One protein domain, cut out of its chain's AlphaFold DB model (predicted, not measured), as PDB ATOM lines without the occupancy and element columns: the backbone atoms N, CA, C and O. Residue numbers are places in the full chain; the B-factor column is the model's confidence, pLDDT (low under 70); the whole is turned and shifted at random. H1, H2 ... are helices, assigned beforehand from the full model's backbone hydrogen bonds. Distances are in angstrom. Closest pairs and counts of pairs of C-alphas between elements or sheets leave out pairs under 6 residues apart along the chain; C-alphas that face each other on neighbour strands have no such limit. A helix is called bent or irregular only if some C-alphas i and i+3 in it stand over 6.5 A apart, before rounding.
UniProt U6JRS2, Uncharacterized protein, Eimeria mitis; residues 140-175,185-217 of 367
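What this domain is: This is residues 140 to 175 and 185 to 217 of the 367 residues of an uncharacterized protein of Eimeria mitis (UniProt U6JRS2). The longest helix, H1, has H2 beside it, the two running opposite ways in a flat, loosely spaced pair whose closest approach is at one end, where H1 begins and H2 ends. The printed part has 69 residues with two named helices, H1 then H2, and no named strand; the class is all helix. The whole is a rod, only just extended, close to loose, with a radius of gyration of the C-alphas of 16.6 A and spans of 55 by 20 by 6 A.

How they stand to each other: H1, residues 140 to 173, and H2, residues 185 to 216, only just touch, with 3 pairs of C-alphas within 8 A. H1 touches with residues 141 to 145 alone, H2 with 212 to 216 alone; the closest C-alphas, of Val 141 and Ile 216, are 7.2 A apart. Centre to centre is 12.5 A. They run opposite ways at a shallow tilt of 4 degrees. Every O i to N i+4 pair is within hydrogen-bond range in H2, and 28 of 30 in H1.

Where its parts are: H1 measures 49.4 A from C-alpha 140 at (190.650, 39.408, 128.033) to C-alpha 173. It is neither bent nor irregular, but only just: C-alphas 154 and 157 are 6.2 A apart. H2 measures 46.7 A, ending at C-alpha 216 at (190.792, 49.263, 125.549).

The domain as a whole: The C-alphas farthest apart, of Gly 175 and Ser 217, are 56.1 A apart. Residues 176 to 184 are not printed; C-alphas 175 and 185 are 17.0 A apart across this cut. Mean pLDDT of the printed part is 74.5, with residues 140 to 141, 151 to 159, 170 and 173 to 175 under 70.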
ATOM      1  N   GLU A 140     192.064  39.296 127.650       68.25
ATOM      2  CA  GLU A 140     190.650  39.408 128.033       68.25
ATOM      3  C   GLU A 140     189.856  40.221 127.013       68.25
ATOM      4  O   GLU A 140     188.768  39.810 126.616       68.25
ATOM      5  N   VAL A 141     190.415  41.332 126.530       66.56
ATOM      6  CA  VAL A 141     189.807  42.142 125.470       66.56
ATOM      7  C   VAL A 141     189.610  41.328 124.194       66.56
ATOM      8  O   VAL A 141     188.524  41.339 123.615       66.56
ATOM      9  N   GLN A 142     190.641  40.607 123.751       73.06
ATOM     10  CA  GLN A 142     190.562  39.801 122.536       73.06
ATOM     11  C   GLN A 142     189.544  38.664 122.692       73.06
ATOM     12  O   GLN A 142     188.773  38.382 121.773       73.06
ATOM     13  N   GLN A 143     189.485  38.053 123.875       74.06
ATOM     14  CA  GLN A 143     188.506  37.023 124.191       74.06
ATOM     15  C   GLN A 143     187.082  37.595 124.230       74.06
ATOM     16  O   GLN A 143     186.162  36.996 123.672       74.06
ATOM     17  N   GLN A 144     186.894  38.780 124.814       75.06
ATOM     18  CA  GLN A 144     185.604  39.464 124.864       75.06
ATOM     19  C   GLN A 144     185.141  39.891 123.463       75.06
ATOM     20  O   GLN A 144     183.968  39.730 123.127       75.06
ATOM     21  N   GLN A 145     186.062  40.343 122.608       75.00
ATOM     22  CA  GLN A 145     185.781  40.671 121.211       75.00
ATOM     23  C   GLN A 145     185.391  39.428 120.396       75.00
ATOM     24  O   GLN A 145     184.459  39.485 119.594       75.00
ATOM     25  N   MET A 146     186.035  38.283 120.639       71.81
ATOM     26  CA  MET A 146     185.664  37.020 119.995       71.81
ATOM     27  C   MET A 146     184.287  36.524 120.464       71.81
ATOM     28  O   MET A 146     183.476  36.065 119.660       71.81
ATOM     29  N   LEU A 147     183.985  36.663 121.759       77.12
ATOM     30  CA  LEU A 147     182.694  36.279 122.334       77.12
ATOM     31  C   LEU A 147     181.552  37.158 121.801       77.12
ATOM     32  O   LEU A 147     180.438  36.677 121.589       77.12
ATOM     33  N   LEU A 148     181.848  38.427 121.512       71.94
ATOM     34  CA  LEU A 148     180.936  39.346 120.839       71.94
ATOM     35  C   LEU A 148     180.657  38.963 119.389       71.94
ATOM     36  O   LEU A 148     179.503  38.995 118.961       71.94
ATOM     37  N   GLN A 149     181.689  38.570 118.645       71.44
ATOM     38  CA  GLN A 149     181.526  38.077 117.277       71.44
ATOM     39  C   GLN A 149     180.673  36.803 117.241       71.44
ATOM     40  O   GLN A 149     179.754  36.704 116.432       71.44
ATOM     41  N   GLN A 150     180.891  35.881 118.183       70.62
ATOM     42  CA  GLN A 150     180.060  34.681 118.280       70.62
ATOM     43  C   GLN A 150     178.605  34.977 118.648       70.62
ATOM     44  O   GLN A 150     177.708  34.312 118.137       70.62
ATOM     45  N   GLN A 151     178.336  35.960 119.511       69.38
ATOM     46  CA  GLN A 151     176.949  36.349 119.777       69.38
ATOM     47  C   GLN A 151     176.263  36.902 118.525       69.38
ATOM     48  O   GLN A 151     175.089  36.614 118.305       69.38
ATOM     49  N   HIS A 152     176.989  37.635 117.682       67.50
ATOM     50  CA  HIS A 152     176.464  38.123 116.409       67.50
ATOM     51  C   HIS A 152     176.032  36.978 115.489       67.50
ATOM     52  O   HIS A 152     174.910  36.980 114.982       67.50
ATOM     53  N   GLU A 153     176.899  35.977 115.338       66.12
ATOM     54  CA  GLU A 153     176.672  34.864 114.417       66.12
ATOM     55  C   GLU A 153     175.530  33.941 114.869       66.12
ATOM     56  O   GLU A 153     174.911  33.274 114.047       66.12
ATOM     57  N   VAL A 154     175.192  33.931 116.163       61.00
ATOM     58  CA  VAL A 154     174.049  33.166 116.691       61.00
ATOM     59  C   VAL A 154     172.731  33.944 116.588       61.00
ATOM     60  O   VAL A 154     171.676  33.343 116.365       61.00
ATOM     61  N   VAL A 155     172.755  35.273 116.720       63.59
ATOM     62  CA  VAL A 155     171.528  36.090 116.699       63.59
ATOM     63  C   VAL A 155     170.976  36.260 115.279       63.59
ATOM     64  O   VAL A 155     169.759  36.230 115.086       63.59
ATOM     65  N   GLU A 156     171.844  36.382 114.274       67.75
ATOM     66  CA  GLU A 156     171.433  36.586 112.879       67.75
ATOM     67  C   GLU A 156     170.580  35.432 112.293       67.75
ATOM     68  O   GLU A 156     169.479  35.697 111.789       67.75
ATOM     69  N   PRO A 157     170.973  34.144 112.408       66.38
ATOM     70  CA  PRO A 157     170.175  33.039 111.880       66.38
ATOM     71  C   PRO A 157     168.869  32.831 112.653       66.38
ATOM     72  O   PRO A 157     167.853  32.486 112.043       66.38
ATOM     73  N   GLN A 158     168.842  33.084 113.967       67.00
ATOM     74  CA  GLN A 158     167.606  32.972 114.748       67.00
ATOM     75  C   GLN A 158     166.572  34.018 114.303       67.00
ATOM     76  O   GLN A 158     165.384  33.704 114.170       67.00
ATOM     77  N   GLN A 159     167.014  35.242 113.996       69.19
ATOM     78  CA  GLN A 159     166.128  36.287 113.489       69.19
ATOM     79  C   GLN A 159     165.638  35.976 112.066       69.19
ATOM     80  O   GLN A 159     164.440  36.087 111.790       69.19
ATOM     81  N   GLN A 160     166.523  35.523 111.173       73.75
ATOM     82  CA  GLN A 160     166.139  35.150 109.808       73.75
ATOM     83  C   GLN A 160     165.132  33.989 109.801       73.75
ATOM     84  O   GLN A 160     164.183  33.971 109.015       73.75
ATOM     85  N   GLN A 161     165.275  33.045 110.728       73.62
ATOM     86  CA  GLN A 161     164.349  31.931 110.878       73.62
ATOM     87  C   GLN A 161     162.981  32.371 111.415       73.62
ATOM     88  O   GLN A 161     161.951  31.915 110.913       73.62
ATOM     89  N   GLN A 162     162.942  33.297 112.379       73.50
ATOM     90  CA  GLN A 162     161.683  33.875 112.850       73.50
ATOM     91  C   GLN A 162     160.976  34.649 111.726       73.50
ATOM     92  O   GLN A 162     159.757  34.543 111.571       73.50
ATOM     93  N   GLN A 163     161.737  35.346 110.878       73.94
ATOM     94  CA  GLN A 163     161.213  36.000 109.681       73.94
ATOM     95  C   GLN A 163     160.622  34.981 108.696       73.94
ATOM     96  O   GLN A 163     159.527  35.184 108.169       73.94
ATOM     97  N   GLN A 164     161.296  33.848 108.489       74.56
ATOM     98  CA  GLN A 164     160.805  32.787 107.613       74.56
ATOM     99  C   GLN A 164     159.534  32.126 108.163       74.56
ATOM    100  O   GLN A 164     158.606  31.857 107.399       74.56
ATOM    101  N   GLN A 165     159.436  31.917 109.481       74.50
ATOM    102  CA  GLN A 165     158.206  31.422 110.104       74.50
ATOM    103  C   GLN A 165     157.058  32.417 109.969       74.50
ATOM    104  O   GLN A 165     155.951  32.001 109.636       74.50
ATOM    105  N   GLN A 166     157.301  33.717 110.152       72.94
ATOM    106  CA  GLN A 166     156.262  34.723 109.933       72.94
ATOM    107  C   GLN A 166     155.817  34.764 108.470       72.94
ATOM    108  O   GLN A 166     154.613  34.790 108.218       72.94
ATOM    109  N   GLN A 167     156.744  34.671 107.511       74.94
ATOM    110  CA  GLN A 167     156.394  34.565 106.094       74.94
ATOM    111  C   GLN A 167     155.598  33.292 105.795       74.94
ATOM    112  O   GLN A 167     154.638  33.351 105.034       74.94
ATOM    113  N   GLN A 168     155.927  32.148 106.402       76.06
ATOM    114  CA  GLN A 168     155.139  30.923 106.229       76.06
ATOM    115  C   GLN A 168     153.756  31.014 106.879       76.06
ATOM    116  O   GLN A 168     152.781  30.532 106.299       76.06
ATOM    117  N   HIS A 169     153.647  31.646 108.048       71.06
ATOM    118  CA  HIS A 169     152.365  31.872 108.709       71.06
ATOM    119  C   HIS A 169     151.478  32.800 107.873       71.06
ATOM    120  O   HIS A 169     150.292  32.528 107.697       71.06
ATOM    121  N   HIS A 170     152.075  33.827 107.265       66.88
ATOM    122  CA  HIS A 170     151.402  34.697 106.307       66.88
ATOM    123  C   HIS A 170     151.050  33.966 105.025       66.88
ATOM    124  O   HIS A 170     149.941  34.118 104.539       66.88
ATOM    125  N   ARG A 171     151.926  33.114 104.488       73.38
ATOM    126  CA  ARG A 171     151.620  32.328 103.288       73.38
ATOM    127  C   ARG A 171     150.460  31.358 103.529       73.38
ATOM    128  O   ARG A 171     149.669  31.131 102.621       73.38
ATOM    129  N   LYS A 172     150.331  30.828 104.752       72.56
ATOM    130  CA  LYS A 172     149.179  30.021 105.184       72.56
ATOM    131  C   LYS A 172     147.903  30.851 105.356       72.56
ATOM    132  O   LYS A 172     146.842  30.372 104.977       72.56
ATOM    133  N   LEU A 173     147.990  32.072 105.889       63.03
ATOM    134  CA  LEU A 173     146.831  32.956 106.087       63.03
ATOM    135  C   LEU A 173     146.366  33.641 104.784       63.03
ATOM    136  O   LEU A 173     145.167  33.774 104.555       63.03
ATOM    137  N   ASN A 174     147.291  33.996 103.891       61.00
ATOM    138  CA  ASN A 174     147.041  34.686 102.617       61.00
ATOM    139  C   ASN A 174     146.687  33.745 101.452       61.00
ATOM    140  O   ASN A 174     146.539  34.196 100.317       61.00
ATOM    141  N   GLY A 175     146.471  32.451 101.709       64.56
ATOM    142  CA  GLY A 175     145.911  31.522 100.721       64.56
ATOM    143  C   GLY A 175     144.463  31.838 100.304       64.56
ATOM    144  O   GLY A 175     143.924  31.169  99.425       64.56
ATOM    145  N   ALA A 185     148.378  46.674 104.281       70.00
ATOM    146  CA  ALA A 185     148.690  47.683 105.300       70.00
ATOM    147  C   ALA A 185     149.211  47.054 106.606       70.00
ATOM    148  O   ALA A 185     150.133  47.571 107.235       70.00
ATOM    149  N   SER A 186     148.651  45.907 107.010       71.94
ATOM    150  CA  SER A 186     149.148  45.171 108.181       71.94
ATOM    151  C   SER A 186     150.546  44.592 107.950       71.94
ATOM    152  O   SER A 186     151.366  44.555 108.868       71.94
ATOM    153  N   HIS A 187     150.837  44.209 106.706       71.44
ATOM    154  CA  HIS A 187     152.114  43.643 106.307       71.44
ATOM    155  C   HIS A 187     153.223  44.700 106.338       71.44
ATOM    156  O   HIS A 187     154.305  44.443 106.864       71.44
ATOM    157  N   GLU A 188     152.932  45.914 105.868       74.56
ATOM    158  CA  GLU A 188     153.872  47.035 105.899       74.56
ATOM    159  C   GLU A 188     154.204  47.460 107.336       74.56
ATOM    160  O   GLU A 188     155.375  47.625 107.680       74.56
ATOM    161  N   VAL A 189     153.197  47.544 108.217       73.88
ATOM    162  CA  VAL A 189     153.401  47.879 109.639       73.88
ATOM    163  C   VAL A 189     154.236  46.813 110.347       73.88
ATOM    164  O   VAL A 189     155.129  47.145 111.130       73.88
ATOM    165  N   GLN A 190     153.995  45.531 110.072       76.19
ATOM    166  CA  GLN A 190     154.757  44.449 110.690       76.19
ATOM    167  C   GLN A 190     156.199  44.395 110.174       76.19
ATOM    168  O   GLN A 190     157.135  44.210 110.958       76.19
ATOM    169  N   GLN A 191     156.398  44.618 108.874       77.50
ATOM    170  CA  GLN A 191     157.727  44.693 108.280       77.50
ATOM    171  C   GLN A 191     158.506  45.892 108.840       77.50
ATOM    172  O   GLN A 191     159.665  45.748 109.228       77.50
ATOM    173  N   GLN A 192     157.850  47.046 108.986       77.94
ATOM    174  CA  GLN A 192     158.443  48.240 109.582       77.94
ATOM    175  C   GLN A 192     158.792  48.028 111.063       77.94
ATOM    176  O   GLN A 192     159.876  48.419 111.496       77.94
ATOM    177  N   GLN A 193     157.935  47.352 111.833       78.81
ATOM    178  CA  GLN A 193     158.204  47.030 113.239       78.81
ATOM    179  C   GLN A 193     159.421  46.105 113.393       78.81
ATOM    180  O   GLN A 193     160.248  46.307 114.284       78.81
ATOM    181  N   MET A 194     159.576  45.131 112.496       76.44
ATOM    182  CA  MET A 194     160.741  44.247 112.483       76.44
ATOM    183  C   MET A 194     162.029  44.999 112.122       76.44
ATOM    184  O   MET A 194     163.059  44.808 112.766       76.44
ATOM    185  N   LEU A 195     161.966  45.892 111.134       79.81
ATOM    186  CA  LEU A 195     163.107  46.710 110.716       79.81
ATOM    187  C   LEU A 195     163.574  47.623 111.861       79.81
ATOM    188  O   LEU A 195     164.770  47.783 112.098       79.81
ATOM    189  N   LEU A 196     162.625  48.146 112.641       80.94
ATOM    190  CA  LEU A 196     162.898  48.958 113.826       80.94
ATOM    191  C   LEU A 196     163.550  48.136 114.950       80.94
ATOM    192  O   LEU A 196     164.488  48.610 115.595       80.94
ATOM    193  N   GLN A 197     163.120  46.884 115.142       80.50
ATOM    194  CA  GLN A 197     163.760  45.963 116.085       80.50
ATOM    195  C   GLN A 197     165.198  45.624 115.657       80.50
ATOM    196  O   GLN A 197     166.104  45.641 116.491       80.50
ATOM    197  N   GLN A 198     165.433  45.380 114.363       78.81
ATOM    198  CA  GLN A 198     166.779  45.130 113.842       78.81
ATOM    199  C   GLN A 198     167.693  46.342 114.071       78.81
ATOM    200  O   GLN A 198     168.819  46.189 114.546       78.81
ATOM    201  N   GLN A 199     167.192  47.551 113.810       84.69
ATOM    202  CA  GLN A 199     167.965  48.774 114.012       84.69
ATOM    203  C   GLN A 199     168.314  48.995 115.496       84.69
ATOM    204  O   GLN A 199     169.432  49.401 115.812       84.69
ATOM    205  N   GLN A 200     167.398  48.683 116.422       79.25
ATOM    206  CA  GLN A 200     167.693  48.726 117.859       79.25
ATOM    207  C   GLN A 200     168.801  47.750 118.253       79.25
ATOM    208  O   GLN A 200     169.682  48.115 119.032       79.25
ATOM    209  N   LEU A 201     168.769  46.531 117.715       80.38
ATOM    210  CA  LEU A 201     169.748  45.499 118.042       80.38
ATOM    211  C   LEU A 201     171.136  45.872 117.506       80.38
ATOM    212  O   LEU A 201     172.115  45.815 118.248       80.38
ATOM    213  N   GLN A 202     171.205  46.386 116.275       80.75
ATOM    214  CA  GLN A 202     172.445  46.913 115.700       80.75
ATOM    215  C   GLN A 202     173.004  48.080 116.528       80.75
ATOM    216  O   GLN A 202     174.203  48.126 116.807       80.75
ATOM    217  N   LYS A 203     172.141  48.993 116.994       82.50
ATOM    218  CA  LYS A 203     172.550  50.117 117.847       82.50
ATOM    219  C   LYS A 203     173.079  49.659 119.206       82.50
ATOM    220  O   LYS A 203     174.077  50.195 119.683       82.50
ATOM    221  N   LEU A 204     172.424  48.680 119.834       82.62
ATOM    222  CA  LEU A 204     172.866  48.124 121.114       82.62
ATOM    223  C   LEU A 204     174.263  47.509 120.985       82.62
ATOM    224  O   LEU A 204     175.113  47.683 121.856       82.62
ATOM    225  N   LEU A 205     174.514  46.850 119.861       79.50
ATOM    226  CA  LEU A 205     175.783  46.201 119.592       79.50
ATOM    227  C   LEU A 205     176.896  47.208 119.284       79.50
ATOM    228  O   LEU A 205     178.016  47.062 119.769       79.50
ATOM    229  N   GLN A 206     176.578  48.287 118.570       84.00
ATOM    230  CA  GLN A 206     177.511  49.390 118.350       84.00
ATOM    231  C   GLN A 206     177.908  50.071 119.670       84.00
ATOM    232  O   GLN A 206     179.081  50.369 119.885       84.00
ATOM    233  N   LEU A 207     176.954  50.242 120.593       83.44
ATOM    234  CA  LEU A 207     177.218  50.727 121.953       83.44
ATOM    235  C   LEU A 207     178.117  49.777 122.746       83.44
ATOM    236  O   LEU A 207     178.973  50.225 123.507       83.44
ATOM    237  N   GLN A 208     177.938  48.469 122.576       80.38
ATOM    238  CA  GLN A 208     178.790  47.490 123.235       80.38
ATOM    239  C   GLN A 208     180.214  47.505 122.670       80.38
ATOM    240  O   GLN A 208     181.161  47.437 123.446       80.38
ATOM    241  N   GLN A 209     180.378  47.668 121.352       80.94
ATOM    242  CA  GLN A 209     181.694  47.894 120.753       80.94
ATOM    243  C   GLN A 209     182.342  49.177 121.272       80.94
ATOM    244  O   GLN A 209     183.499  49.126 121.666       80.94
ATOM    245  N   GLN A 210     181.596  50.282 121.374       86.69
ATOM    246  CA  GLN A 210     182.111  51.520 121.968       86.69
ATOM    247  C   GLN A 210     182.559  51.331 123.416       86.69
ATOM    248  O   GLN A 210     183.622  51.804 123.786       86.69
ATOM    249  N   ARG A 211     181.785  50.603 124.229       79.25
ATOM    250  CA  ARG A 211     182.162  50.248 125.608       79.25
ATOM    251  C   ARG A 211     183.457  49.449 125.663       79.25
ATOM    252  O   ARG A 211     184.274  49.679 126.546       79.25
ATOM    253  N   VAL A 212     183.622  48.491 124.752       80.38
ATOM    254  CA  VAL A 212     184.848  47.693 124.656       80.38
ATOM    255  C   VAL A 212     186.014  48.580 124.223       80.38
ATOM    256  O   VAL A 212     187.061  48.544 124.849       80.38
ATOM    257  N   GLU A 213     185.828  49.433 123.221       81.31
ATOM    258  CA  GLU A 213     186.858  50.348 122.724       81.31
ATOM    259  C   GLU A 213     187.248  51.418 123.760       81.31
ATOM    260  O   GLU A 213     188.423  51.762 123.884       81.31
ATOM    261  N   GLU A 214     186.297  51.873 124.579       80.75
ATOM    262  CA  GLU A 214     186.529  52.754 125.728       80.75
ATOM    263  C   GLU A 214     187.311  52.045 126.844       80.75
ATOM    264  O   GLU A 214     188.167  52.665 127.467       80.75
ATOM    265  N   LEU A 215     187.083  50.744 127.064       76.75
ATOM    266  CA  LEU A 215     187.885  49.944 128.000       76.75
ATOM    267  C   LEU A 215     189.308  49.679 127.487       76.75
ATOM    268  O   LEU A 215     190.231  49.571 128.291       76.75
ATOM    269  N   ILE A 216     189.484  49.531 126.171       79.25
ATOM    270  CA  ILE A 216     190.792  49.263 125.549       79.25
ATOM    271  C   ILE A 216     191.630  50.528 125.466       79.25
ATOM    272  O   ILE A 216     192.854  50.456 125.579       79.25
ATOM    273  N   SER A 217     190.985  51.670 125.232       78.00
ATOM    274  CA  SER A 217     191.657  52.958 125.183       78.00
ATOM    275  C   SER A 217     192.340  53.165 126.533       78.00
ATOM    276  O   SER A 217     191.641  53.322 127.537       78.00
TER     277      SER A 217